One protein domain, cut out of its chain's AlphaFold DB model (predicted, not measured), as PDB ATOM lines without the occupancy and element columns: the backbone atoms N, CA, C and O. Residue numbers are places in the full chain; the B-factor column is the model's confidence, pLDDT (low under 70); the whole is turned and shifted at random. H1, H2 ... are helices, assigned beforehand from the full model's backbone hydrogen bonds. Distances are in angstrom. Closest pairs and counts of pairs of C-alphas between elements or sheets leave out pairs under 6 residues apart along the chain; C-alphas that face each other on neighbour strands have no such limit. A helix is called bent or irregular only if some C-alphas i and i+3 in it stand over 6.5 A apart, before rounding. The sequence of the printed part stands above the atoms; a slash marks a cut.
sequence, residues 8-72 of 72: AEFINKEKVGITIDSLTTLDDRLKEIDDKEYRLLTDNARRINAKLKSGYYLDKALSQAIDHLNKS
ATOM      1  N   ALA A   8      45.795 -28.248  30.008       94.88
ATOM      2  CA  ALA A   8      46.996 -28.647  30.745       94.88
ATOM      3  C   ALA A   8      46.846 -28.419  32.254       94.88
ATOM      4  O   ALA A   8      47.237 -29.274  33.047       94.88
ATOM      5  N   GLU A   9      46.188 -27.325  32.647       94.69
ATOM      6  CA  GLU A   9      45.898 -27.028  34.052       94.69
ATOM      7  C   GLU A   9      45.114 -28.166  34.715       94.69
ATOM      8  O   GLU A   9      45.456 -28.597  35.813       94.69
ATOM      9  N   PHE A  10      44.110 -28.720  34.026       95.06
ATOM     10  CA  PHE A  10      43.325 -29.837  34.549       95.06
ATOM     11  C   PHE A  10      44.186 -31.083  34.787       95.06
ATOM     12  O   PHE A  10      44.064 -31.721  35.831       95.06
ATOM     13  N   ILE A  11      45.074 -31.412  33.842       95.50
ATOM     14  CA  ILE A  11      45.968 -32.573  33.951       95.50
ATOM     15  C   ILE A  11      46.878 -32.440  35.173       95.50
ATOM     16  O   ILE A  11      46.979 -33.382  35.959       95.50
ATOM     17  N   ASN A  12      47.473 -31.260  35.358       94.50
ATOM     18  CA  ASN A  12      48.385 -30.973  36.463       94.50
ATOM     19  C   ASN A  12      47.657 -30.916  37.813       94.50
ATOM     20  O   ASN A  12      48.123 -31.490  38.795       94.50
ATOM     21  N   LYS A  13      46.486 -30.275  37.858       96.06
ATOM     22  CA  LYS A  13      45.674 -30.129  39.073       96.06
ATOM     23  C   LYS A  13      45.134 -31.460  39.580       96.06
ATOM     24  O   LYS A  13      45.214 -31.738  40.772       96.06
ATOM     25  N   GLU A  14      44.570 -32.276  38.692       97.06
ATOM     26  CA  GLU A  14      43.996 -33.571  39.074       97.06
ATOM     27  C   GLU A  14      45.038 -34.694  39.103       97.06
ATOM     28  O   GLU A  14      44.710 -35.801  39.530       97.06
ATOM     29  N   LYS A  15      46.278 -34.413  38.670       97.00
ATOM     30  CA  LYS A  15      47.391 -35.366  38.583       97.00
ATOM     31  C   LYS A  15      46.982 -36.659  37.880       97.00
ATOM     32  O   LYS A  15      47.143 -37.749  38.421       97.00
ATOM     33  N   VAL A  16      46.401 -36.525  36.689       97.00
ATOM     34  CA  VAL A  16      45.903 -37.652  35.868       97.00
ATOM     35  C   VAL A  16      46.810 -37.995  34.688       97.00
ATOM     36  O   VAL A  16      46.480 -38.850  33.872       97.00
ATOM     37  N   GLY A  17      47.939 -37.306  34.564       95.19
ATOM     38  CA  GLY A  17      48.933 -37.529  33.526       95.19
ATOM     39  C   GLY A  17      50.035 -36.482  33.599       95.19
ATOM     40  O   GLY A  17      50.126 -35.739  34.573       95.19
ATOM     41  N   ILE A  18      50.839 -36.409  32.540       95.62
ATOM     42  CA  ILE A  18      51.943 -35.455  32.423       95.62
ATOM     43  C   ILE A  18      51.707 -34.435  31.307       95.62
ATOM     44  O   ILE A  18      51.107 -34.724  30.256       95.62
ATOM     45  N   THR A  19      52.222 -33.232  31.529       95.88
ATOM     46  CA  THR A  19      52.333 -32.191  30.510       95.88
ATOM     47  C   THR A  19      53.779 -32.039  30.067       95.88
ATOM     48  O   THR A  19      54.680 -32.090  30.897       95.88
ATOM     49  N   ILE A  20      53.982 -31.846  28.768       95.88
ATOM     50  CA  ILE A  20      55.293 -31.654  28.143       95.88
ATOM     51  C   ILE A  20      55.229 -30.468  27.183       95.88
ATOM     52  O   ILE A  20      54.187 -30.226  26.570       95.88
ATOM     53  N   ASP A  21      56.328 -29.735  27.047       93.81
ATOM     54  CA  ASP A  21      56.406 -28.582  26.142       93.81
ATOM     55  C   ASP A  21      56.540 -29.010  24.675       93.81
ATOM     56  O   ASP A  21      56.023 -28.346  23.777       93.81
ATOM     57  N   SER A  22      57.182 -30.154  24.428       94.50
ATOM     58  CA  SER A  22      57.403 -30.732  23.103       94.50
ATOM     59  C   SER A  22      57.599 -32.247  23.206       94.50
ATOM     60  O   SER A  22      57.900 -32.778  24.273       94.50
ATOM     61  N   LEU A  23      57.477 -32.964  22.085       94.81
ATOM     62  CA  LEU A  23      57.763 -34.406  22.050       94.81
ATOM     63  C   LEU A  23      59.228 -34.733  22.366       94.81
ATOM     64  O   LEU A  23      59.509 -35.823  22.849       94.81
ATOM     65  N   THR A  24      60.151 -33.793  22.142       96.06
ATOM     66  CA  THR A  24      61.584 -34.001  22.400       96.06
ATOM     67  C   THR A  24      61.912 -34.130  23.886       96.06
ATOM     68  O   THR A  24      62.955 -34.678  24.209       96.06
ATOM     69  N   THR A  25      61.053 -33.646  24.789       93.88
ATOM     70  CA  THR A  25      61.252 -33.768  26.245       93.88
ATOM     71  C   THR A  25      60.506 -34.955  26.854       93.88
ATOM     72  O   THR A  25      60.627 -35.203  28.051       93.88
ATOM     73  N   LEU A  26      59.737 -35.710  26.060       94.69
ATOM     74  CA  LEU A  26      58.900 -36.797  26.565       94.69
ATOM     75  C   LEU A  26      59.717 -37.878  27.280       94.69
ATOM     76  O   LEU A  26      59.368 -38.257  28.395       94.69
ATOM     77  N   ASP A  27      60.796 -38.348  26.657       95.12
ATOM     78  CA  ASP A  27      61.585 -39.468  27.179       95.12
ATOM     79  C   ASP A  27      62.219 -39.143  28.532       95.12
ATOM     80  O   ASP A  27      62.203 -39.971  29.443       95.12
ATOM     81  N   ASP A  28      62.730 -37.926  28.695       94.31
ATOM     82  CA  ASP A  28      63.329 -37.487  29.956       94.31
ATOM     83  C   ASP A  28      62.273 -37.371  31.053       94.31
ATOM     84  O   ASP A  28      62.461 -37.874  32.159       94.31
ATOM     85  N   ARG A  29      61.095 -36.832  30.718       94.44
ATOM     86  CA  ARG A  29      59.970 -36.763  31.656       94.44
ATOM     87  C   ARG A  29      59.450 -38.132  32.066       94.44
ATOM     88  O   ARG A  29      59.008 -38.272  33.197       94.44
ATOM     89  N   LEU A  30      59.487 -39.131  31.186       94.69
ATOM     90  CA  LEU A  30      59.094 -40.498  31.536       94.69
ATOM     91  C   LEU A  30      60.110 -41.170  32.468       94.69
ATOM     92  O   LEU A  30      59.695 -41.886  33.373       94.69
ATOM     93  N   LYS A  31      61.415 -40.914  32.299       96.19
ATOM     94  CA  LYS A  31      62.469 -41.447  33.190       96.19
ATOM     95  C   LYS A  31      62.392 -40.894  34.615       96.19
ATOM     96  O   LYS A  31      62.846 -41.554  35.543       96.19
ATOM     97  N   GLU A  32      61.842 -39.696  34.787       95.62
ATOM     98  CA  GLU A  32      61.630 -39.069  36.099       95.62
ATOM     99  C   GLU A  32      60.447 -39.673  36.876       95.62
ATOM    100  O   GLU A  32      60.319 -39.437  38.078       95.62
ATOM    101  N   ILE A  33      59.569 -40.438  36.216       96.50
ATOM    102  CA  ILE A  33      58.396 -41.042  36.855       96.50
ATOM    103  C   ILE A  33      58.818 -42.343  37.527       96.50
ATOM    104  O   ILE A  33      59.069 -43.351  36.869       96.50
ATOM    105  N   ASP A  34      58.831 -42.329  38.855       97.56
ATOM    106  CA  ASP A  34      58.975 -43.549  39.637       97.56
ATOM    107  C   ASP A  34      57.647 -44.327  39.741       97.56
ATOM    108  O   ASP A  34      56.554 -43.853  39.406       97.56
ATOM    109  N   ASP A  35      57.728 -45.552  40.254       98.00
ATOM    110  CA  ASP A  35      56.567 -46.424  40.434       98.00
ATOM    111  C   ASP A  35      55.467 -45.814  41.318       98.00
ATOM    112  O   ASP A  35      54.283 -46.141  41.182       98.00
ATOM    113  N   LYS A  36      55.840 -44.973  42.286       98.06
ATOM    114  CA  LYS A  36      54.894 -44.350  43.215       98.06
ATOM    115  C   LYS A  36      54.123 -43.238  42.510       98.06
ATOM    116  O   LYS A  36      52.899 -43.194  42.640       98.06
ATOM    117  N   GLU A  37      54.814 -42.394  41.757       97.31
ATOM    118  CA  GLU A  37      54.248 -41.357  40.900       97.31
ATOM    119  C   GLU A  37      53.317 -41.995  39.860       97.31
ATOM    120  O   GLU A  37      52.154 -41.609  39.749       97.31
ATOM    121  N   TYR A  38      53.755 -43.059  39.178       97.62
ATOM    122  CA  TYR A  38      52.928 -43.760  38.192       97.62
ATOM    123  C   TYR A  38      51.629 -44.327  38.789       97.62
ATOM    124  O   TYR A  38      50.541 -44.166  38.218       97.62
ATOM    125  N   ARG A  39      51.716 -44.964  39.967       98.31
ATOM    126  CA  ARG A  39      50.531 -45.461  40.688       98.31
ATOM    127  C   ARG A  39      49.582 -44.323  41.049       98.31
ATOM    128  O   ARG A  39      48.388 -44.438  40.784       98.31
ATOM    129  N   LEU A  40      50.110 -43.213  41.566       98.19
ATOM    130  CA  LEU A  40      49.320 -42.027  41.894       98.19
ATOM    131  C   LEU A  40      48.569 -41.489  40.667       98.19
ATOM    132  O   LEU A  40      47.364 -41.248  40.750       98.19
ATOM    133  N   LEU A  41      49.255 -41.334  39.529       98.00
ATOM    134  CA  LEU A  41      48.646 -40.873  38.275       98.00
ATOM    135  C   LEU A  41      47.497 -41.794  37.843       98.00
ATOM    136  O   LEU A  41      46.409 -41.332  37.490       98.00
ATOM    137  N   THR A  42      47.717 -43.106  37.925       98.12
ATOM    138  CA  THR A  42      46.733 -44.118  37.523       98.12
ATOM    139  C   THR A  42      45.514 -44.137  38.449       98.12
ATOM    140  O   THR A  42      44.374 -44.192  37.980       98.12
ATOM    141  N   ASP A  43      45.716 -44.050  39.763       98.56
ATOM    142  CA  ASP A  43      44.624 -44.025  40.741       98.56
ATOM    143  C   ASP A  43      43.785 -42.753  40.622       98.56
ATOM    144  O   ASP A  43      42.549 -42.805  40.643       98.56
ATOM    145  N   ASN A  44      44.430 -41.612  40.386       98.56
ATOM    146  CA  ASN A  44      43.726 -40.370  40.088       98.56
ATOM    147  C   ASN A  44      42.925 -40.469  38.791       98.56
ATOM    148  O   ASN A  44      41.767 -40.050  38.765       98.56
ATOM    149  N   ALA A  45      43.483 -41.068  37.736       98.12
ATOM    150  CA  ALA A  45      42.753 -41.287  36.491       98.12
ATOM    151  C   ALA A  45      41.499 -42.152  36.716       98.12
ATOM    152  O   ALA A  45      40.418 -41.806  36.234       98.12
ATOM    153  N   ARG A  46      41.593 -43.222  37.521       98.50
ATOM    154  CA  ARG A  46      40.433 -44.048  37.914       98.50
ATOM    155  C   ARG A  46      39.391 -43.240  38.688       98.50
ATOM    156  O   ARG A  46      38.206 -43.304  38.360       98.50
ATOM    157  N   ARG A  47      39.819 -42.440  39.670       98.38
ATOM    158  CA  ARG A  47      38.943 -41.556  40.460       98.38
ATOM    159  C   ARG A  47      38.205 -40.547  39.577       98.38
ATOM    160  O   ARG A  47      37.010 -40.324  39.759       98.38
ATOM    161  N   ILE A  48      38.904 -39.924  38.632       97.88
ATOM    162  CA  ILE A  48      38.319 -38.947  37.704       97.88
ATOM    163  C   ILE A  48      37.361 -39.620  36.728       97.88
ATOM    164  O   ILE A  48      36.271 -39.101  36.497       97.88
ATOM    165  N   ASN A  49      37.703 -40.807  36.230       97.88
ATOM    166  CA  ASN A  49      36.808 -41.607  35.401       97.88
ATOM    167  C   ASN A  49      35.505 -41.962  36.136       97.88
ATOM    168  O   ASN A  49      34.433 -41.881  35.545       97.88
ATOM    169  N   ALA A  50      35.568 -42.300  37.428       98.31
ATOM    170  CA  ALA A  50      34.369 -42.552  38.229       98.31
ATOM    171  C   ALA A  50      33.457 -41.314  38.305       98.31
ATOM    172  O   ALA A  50      32.257 -41.431  38.069       98.31
ATOM    173  N   LYS A  51      34.026 -40.121  38.537       98.06
ATOM    174  CA  LYS A  51      33.278 -38.850  38.504       98.06
ATOM    175  C   LYS A  51      32.681 -38.564  37.126       98.06
ATOM    176  O   LYS A  51      31.546 -38.116  37.021       98.06
ATOM    177  N   LEU A  52      33.442 -38.814  36.063       97.06
ATOM    178  CA  LEU A  52      32.970 -38.597  34.698       97.06
ATOM    179  C   LEU A  52      31.766 -39.492  34.384       97.06
ATOM    180  O   LEU A  52      30.742 -39.000  33.922       97.06
ATOM    181  N   LYS A  53      31.869 -40.788  34.698       98.06
ATOM    182  CA  LYS A  53      30.798 -41.771  34.490       98.06
ATOM    183  C   LYS A  53      29.552 -41.489  35.320       98.06
ATOM    184  O   LYS A  53      28.459 -41.817  34.878       98.06
ATOM    185  N   SER A  54      29.706 -40.893  36.499       98.25
ATOM    186  CA  SER A  54      28.571 -40.542  37.351       98.25
ATOM    187  C   SER A  54      27.860 -39.253  36.927       98.25
ATOM    188  O   SER A  54      26.960 -38.831  37.636       98.25
ATOM    189  N   GLY A  55      28.293 -38.578  35.853       98.06
ATOM    190  CA  GLY A  55      27.723 -37.291  35.436       98.06
ATOM    191  C   GLY A  55      28.183 -36.085  36.266       98.06
ATOM    192  O   GLY A  55      27.792 -34.961  35.968       98.06
ATOM    193  N   TYR A  56      29.092 -36.271  37.233       98.31
ATOM    194  CA  TYR A  56      29.457 -35.258  38.239       98.31
ATOM    195  C   TYR A  56      29.806 -33.884  37.650       98.31
ATOM    196  O   TYR A  56      29.407 -32.849  38.179       98.31
ATOM    197  N   TYR A  57      30.596 -33.857  36.573       96.69
ATOM    198  CA  TYR A  57      31.037 -32.599  35.966       96.69
ATOM    199  C   TYR A  57      29.907 -31.874  35.235       96.69
ATOM    200  O   TYR A  57      29.884 -30.644  35.249       96.69
ATOM    201  N   LEU A  58      28.984 -32.622  34.624       97.69
ATOM    202  CA  LEU A  58      27.810 -32.057  33.967       97.69
ATOM    203  C   LEU A  58      26.855 -31.482  35.010       97.69
ATOM    204  O   LEU A  58      26.496 -30.312  34.910       97.69
ATOM    205  N   ASP A  59      26.532 -32.261  36.044       98.31
ATOM    206  CA  ASP A  59      25.653 -31.827  37.132       98.31
ATOM    207  C   ASP A  59      26.194 -30.562  37.795       98.31
ATOM    208  O   ASP A  59      25.480 -29.575  37.952       98.31
ATOM    209  N   LYS A  60      27.498 -30.541  38.096       97.81
ATOM    210  CA  LYS A  60      28.157 -29.370  38.675       97.81
ATOM    211  C   LYS A  60      28.051 -28.139  37.774       97.81
ATOM    212  O   LYS A  60      27.767 -27.055  38.279       97.81
ATOM    213  N   ALA A  61      28.293 -28.288  36.473       97.75
ATOM    214  CA  ALA A  61      28.199 -27.176  35.529       97.75
ATOM    215  C   ALA A  61      26.757 -26.654  35.407       97.75
ATOM    216  O   ALA A  61      26.551 -25.441  35.382       97.75
ATOM    217  N   LEU A  62      25.764 -27.550  35.392       98.31
ATOM    218  CA  LEU A  62      24.346 -27.185  35.365       98.31
ATOM    219  C   LEU A  62      23.930 -26.440  36.632       98.31
ATOM    220  O   LEU A  62      23.337 -25.368  36.529       98.31
ATOM    221  N   SER A  63      24.289 -26.946  37.815       98.00
ATOM    222  CA  SER A  63      24.013 -26.255  39.081       98.00
ATOM    223  C   SER A  63      24.633 -24.861  39.102       98.00
ATOM    224  O   SER A  63      23.958 -23.897  39.437       98.00
ATOM    225  N   GLN A  64      25.886 -24.725  38.658       97.75
ATOM    226  CA  GLN A  64      26.546 -23.422  38.570       97.75
ATOM    227  C   GLN A  64      25.845 -22.472  37.594       97.75
ATOM    228  O   GLN A  64      25.750 -21.282  37.878       97.75
ATOM    229  N   ALA A  65      25.370 -22.960  36.448       98.06
ATOM    230  CA  ALA A  65      24.636 -22.134  35.494       98.06
ATOM    231  C   ALA A  65      23.300 -21.648  36.081       98.06
ATOM    232  O   ALA A  65      22.995 -20.461  36.003       98.06
ATOM    233  N   ILE A  66      22.547 -22.543  36.727       98.00
ATOM    234  CA  ILE A  66      21.280 -22.219  37.400       98.00
ATOM    235  C   ILE A  66      21.508 -21.211  38.534       98.00
ATOM    236  O   ILE A  66      20.786 -20.221  38.628       98.00
ATOM    237  N   ASP A  67      22.544 -21.406  39.353       97.69
ATOM    238  CA  ASP A  67      22.895 -20.484  40.437       97.69
ATOM    239  C   ASP A  67      23.232 -19.081  39.923       97.69
ATOM    240  O   ASP A  67      22.895 -18.094  40.574       97.69
ATOM    241  N   HIS A  68      23.907 -18.967  38.773       97.38
ATOM    242  CA  HIS A  68      24.180 -17.665  38.160       97.38
ATOM    243  C   HIS A  68      22.907 -16.991  37.644       97.38
ATOM    244  O   HIS A  68      22.774 -15.782  37.805       97.38
ATOM    245  N   LEU A  69      21.972 -17.752  37.068       96.69
ATOM    246  CA  LEU A  69      20.686 -17.216  36.608       96.69
ATOM    247  C   LEU A  69      19.819 -16.730  37.773       96.69
ATOM    248  O   LEU A  69      19.214 -15.675  37.668       96.69
ATOM    249  N   ASN A  70      19.800 -17.458  38.892       95.75
ATOM    250  CA  ASN A  70      18.998 -17.106  40.071       95.75
ATOM    251  C   ASN A  70      19.571 -15.939  40.893       95.75
ATOM    252  O   ASN A  70      18.883 -15.407  41.761       95.75
ATOM    253  N   LYS A  71      20.846 -15.591  40.687       86.94
ATOM    254  CA  LYS A  71      21.504 -14.439  41.327       86.94
ATOM    255  C   LYS A  71      21.360 -13.141  40.525       86.94
ATOM    256  O   LYS A  71      21.740 -12.094  41.046       86.94
ATOM    257  N   SER A  72      20.888 -13.229  39.279       57.41
ATOM    258  CA  SER A  72      20.572 -12.086  38.416       57.41
ATOM    259  C   SER A  72      19.128 -11.638  38.590       57.41
ATOM    260  O   SER A  72      18.879 -10.477  38.198       57.41
TER     261      SER A  72
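What this domain is: This is residues 8 to 72 of the 72 residues of an uncharacterized protein of Porphyromonadaceae bacterium (UniProt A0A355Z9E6). An open frame of four helices: H3, the longest, makes the base, short H1 stands over its middle near Asn 44, H2 lies off its first end, and H4 leads away from its last end as an arm, with residues 58 to 72 sticking out. The printed part has 65 residues, with H1 to H4 in chain order and no named strand: all helix. It is only just extended, close to loose, with a radius of gyration of the C-alphas of 16.6 A and spans of 50 by 24 by 14 A.

How they stand to each other: H1, residues 8 to 14, is close to but not clearly touching H3, residues 35 to 53, about perpendicular at 85 degrees; their closest C-alphas, of Glu 14 and Asn 44, are 6.9 A apart. H2, residues 23 to 31, is apart from the other helices, and irregular: C-alphas 24 and 27 are 7.3 A apart. H4, residues 56 to 70, is close to but not clearly touching H3, at a steep tilt of 56 degrees; their closest C-alphas, of Lys 51 and Tyr 57, are 7.1 A apart. Every O i to N i+4 pair is within hydrogen-bond range in H1, H3 and H4, against 3 of 5 in H2.

Where its parts are: H1 begins at C-alpha 8 (46.996, -28.647, 30.745). H3 measures 26.9 A and H4 21.0 A, ending at C-alpha 70 (18.998, -17.106, 40.071).

The domain as a whole: The farthest C-alphas, of Lys 31 and Ser 72, are 51.4 A apart. The printed part has no cut and no long link; residue 72 alone has pLDDT under 70.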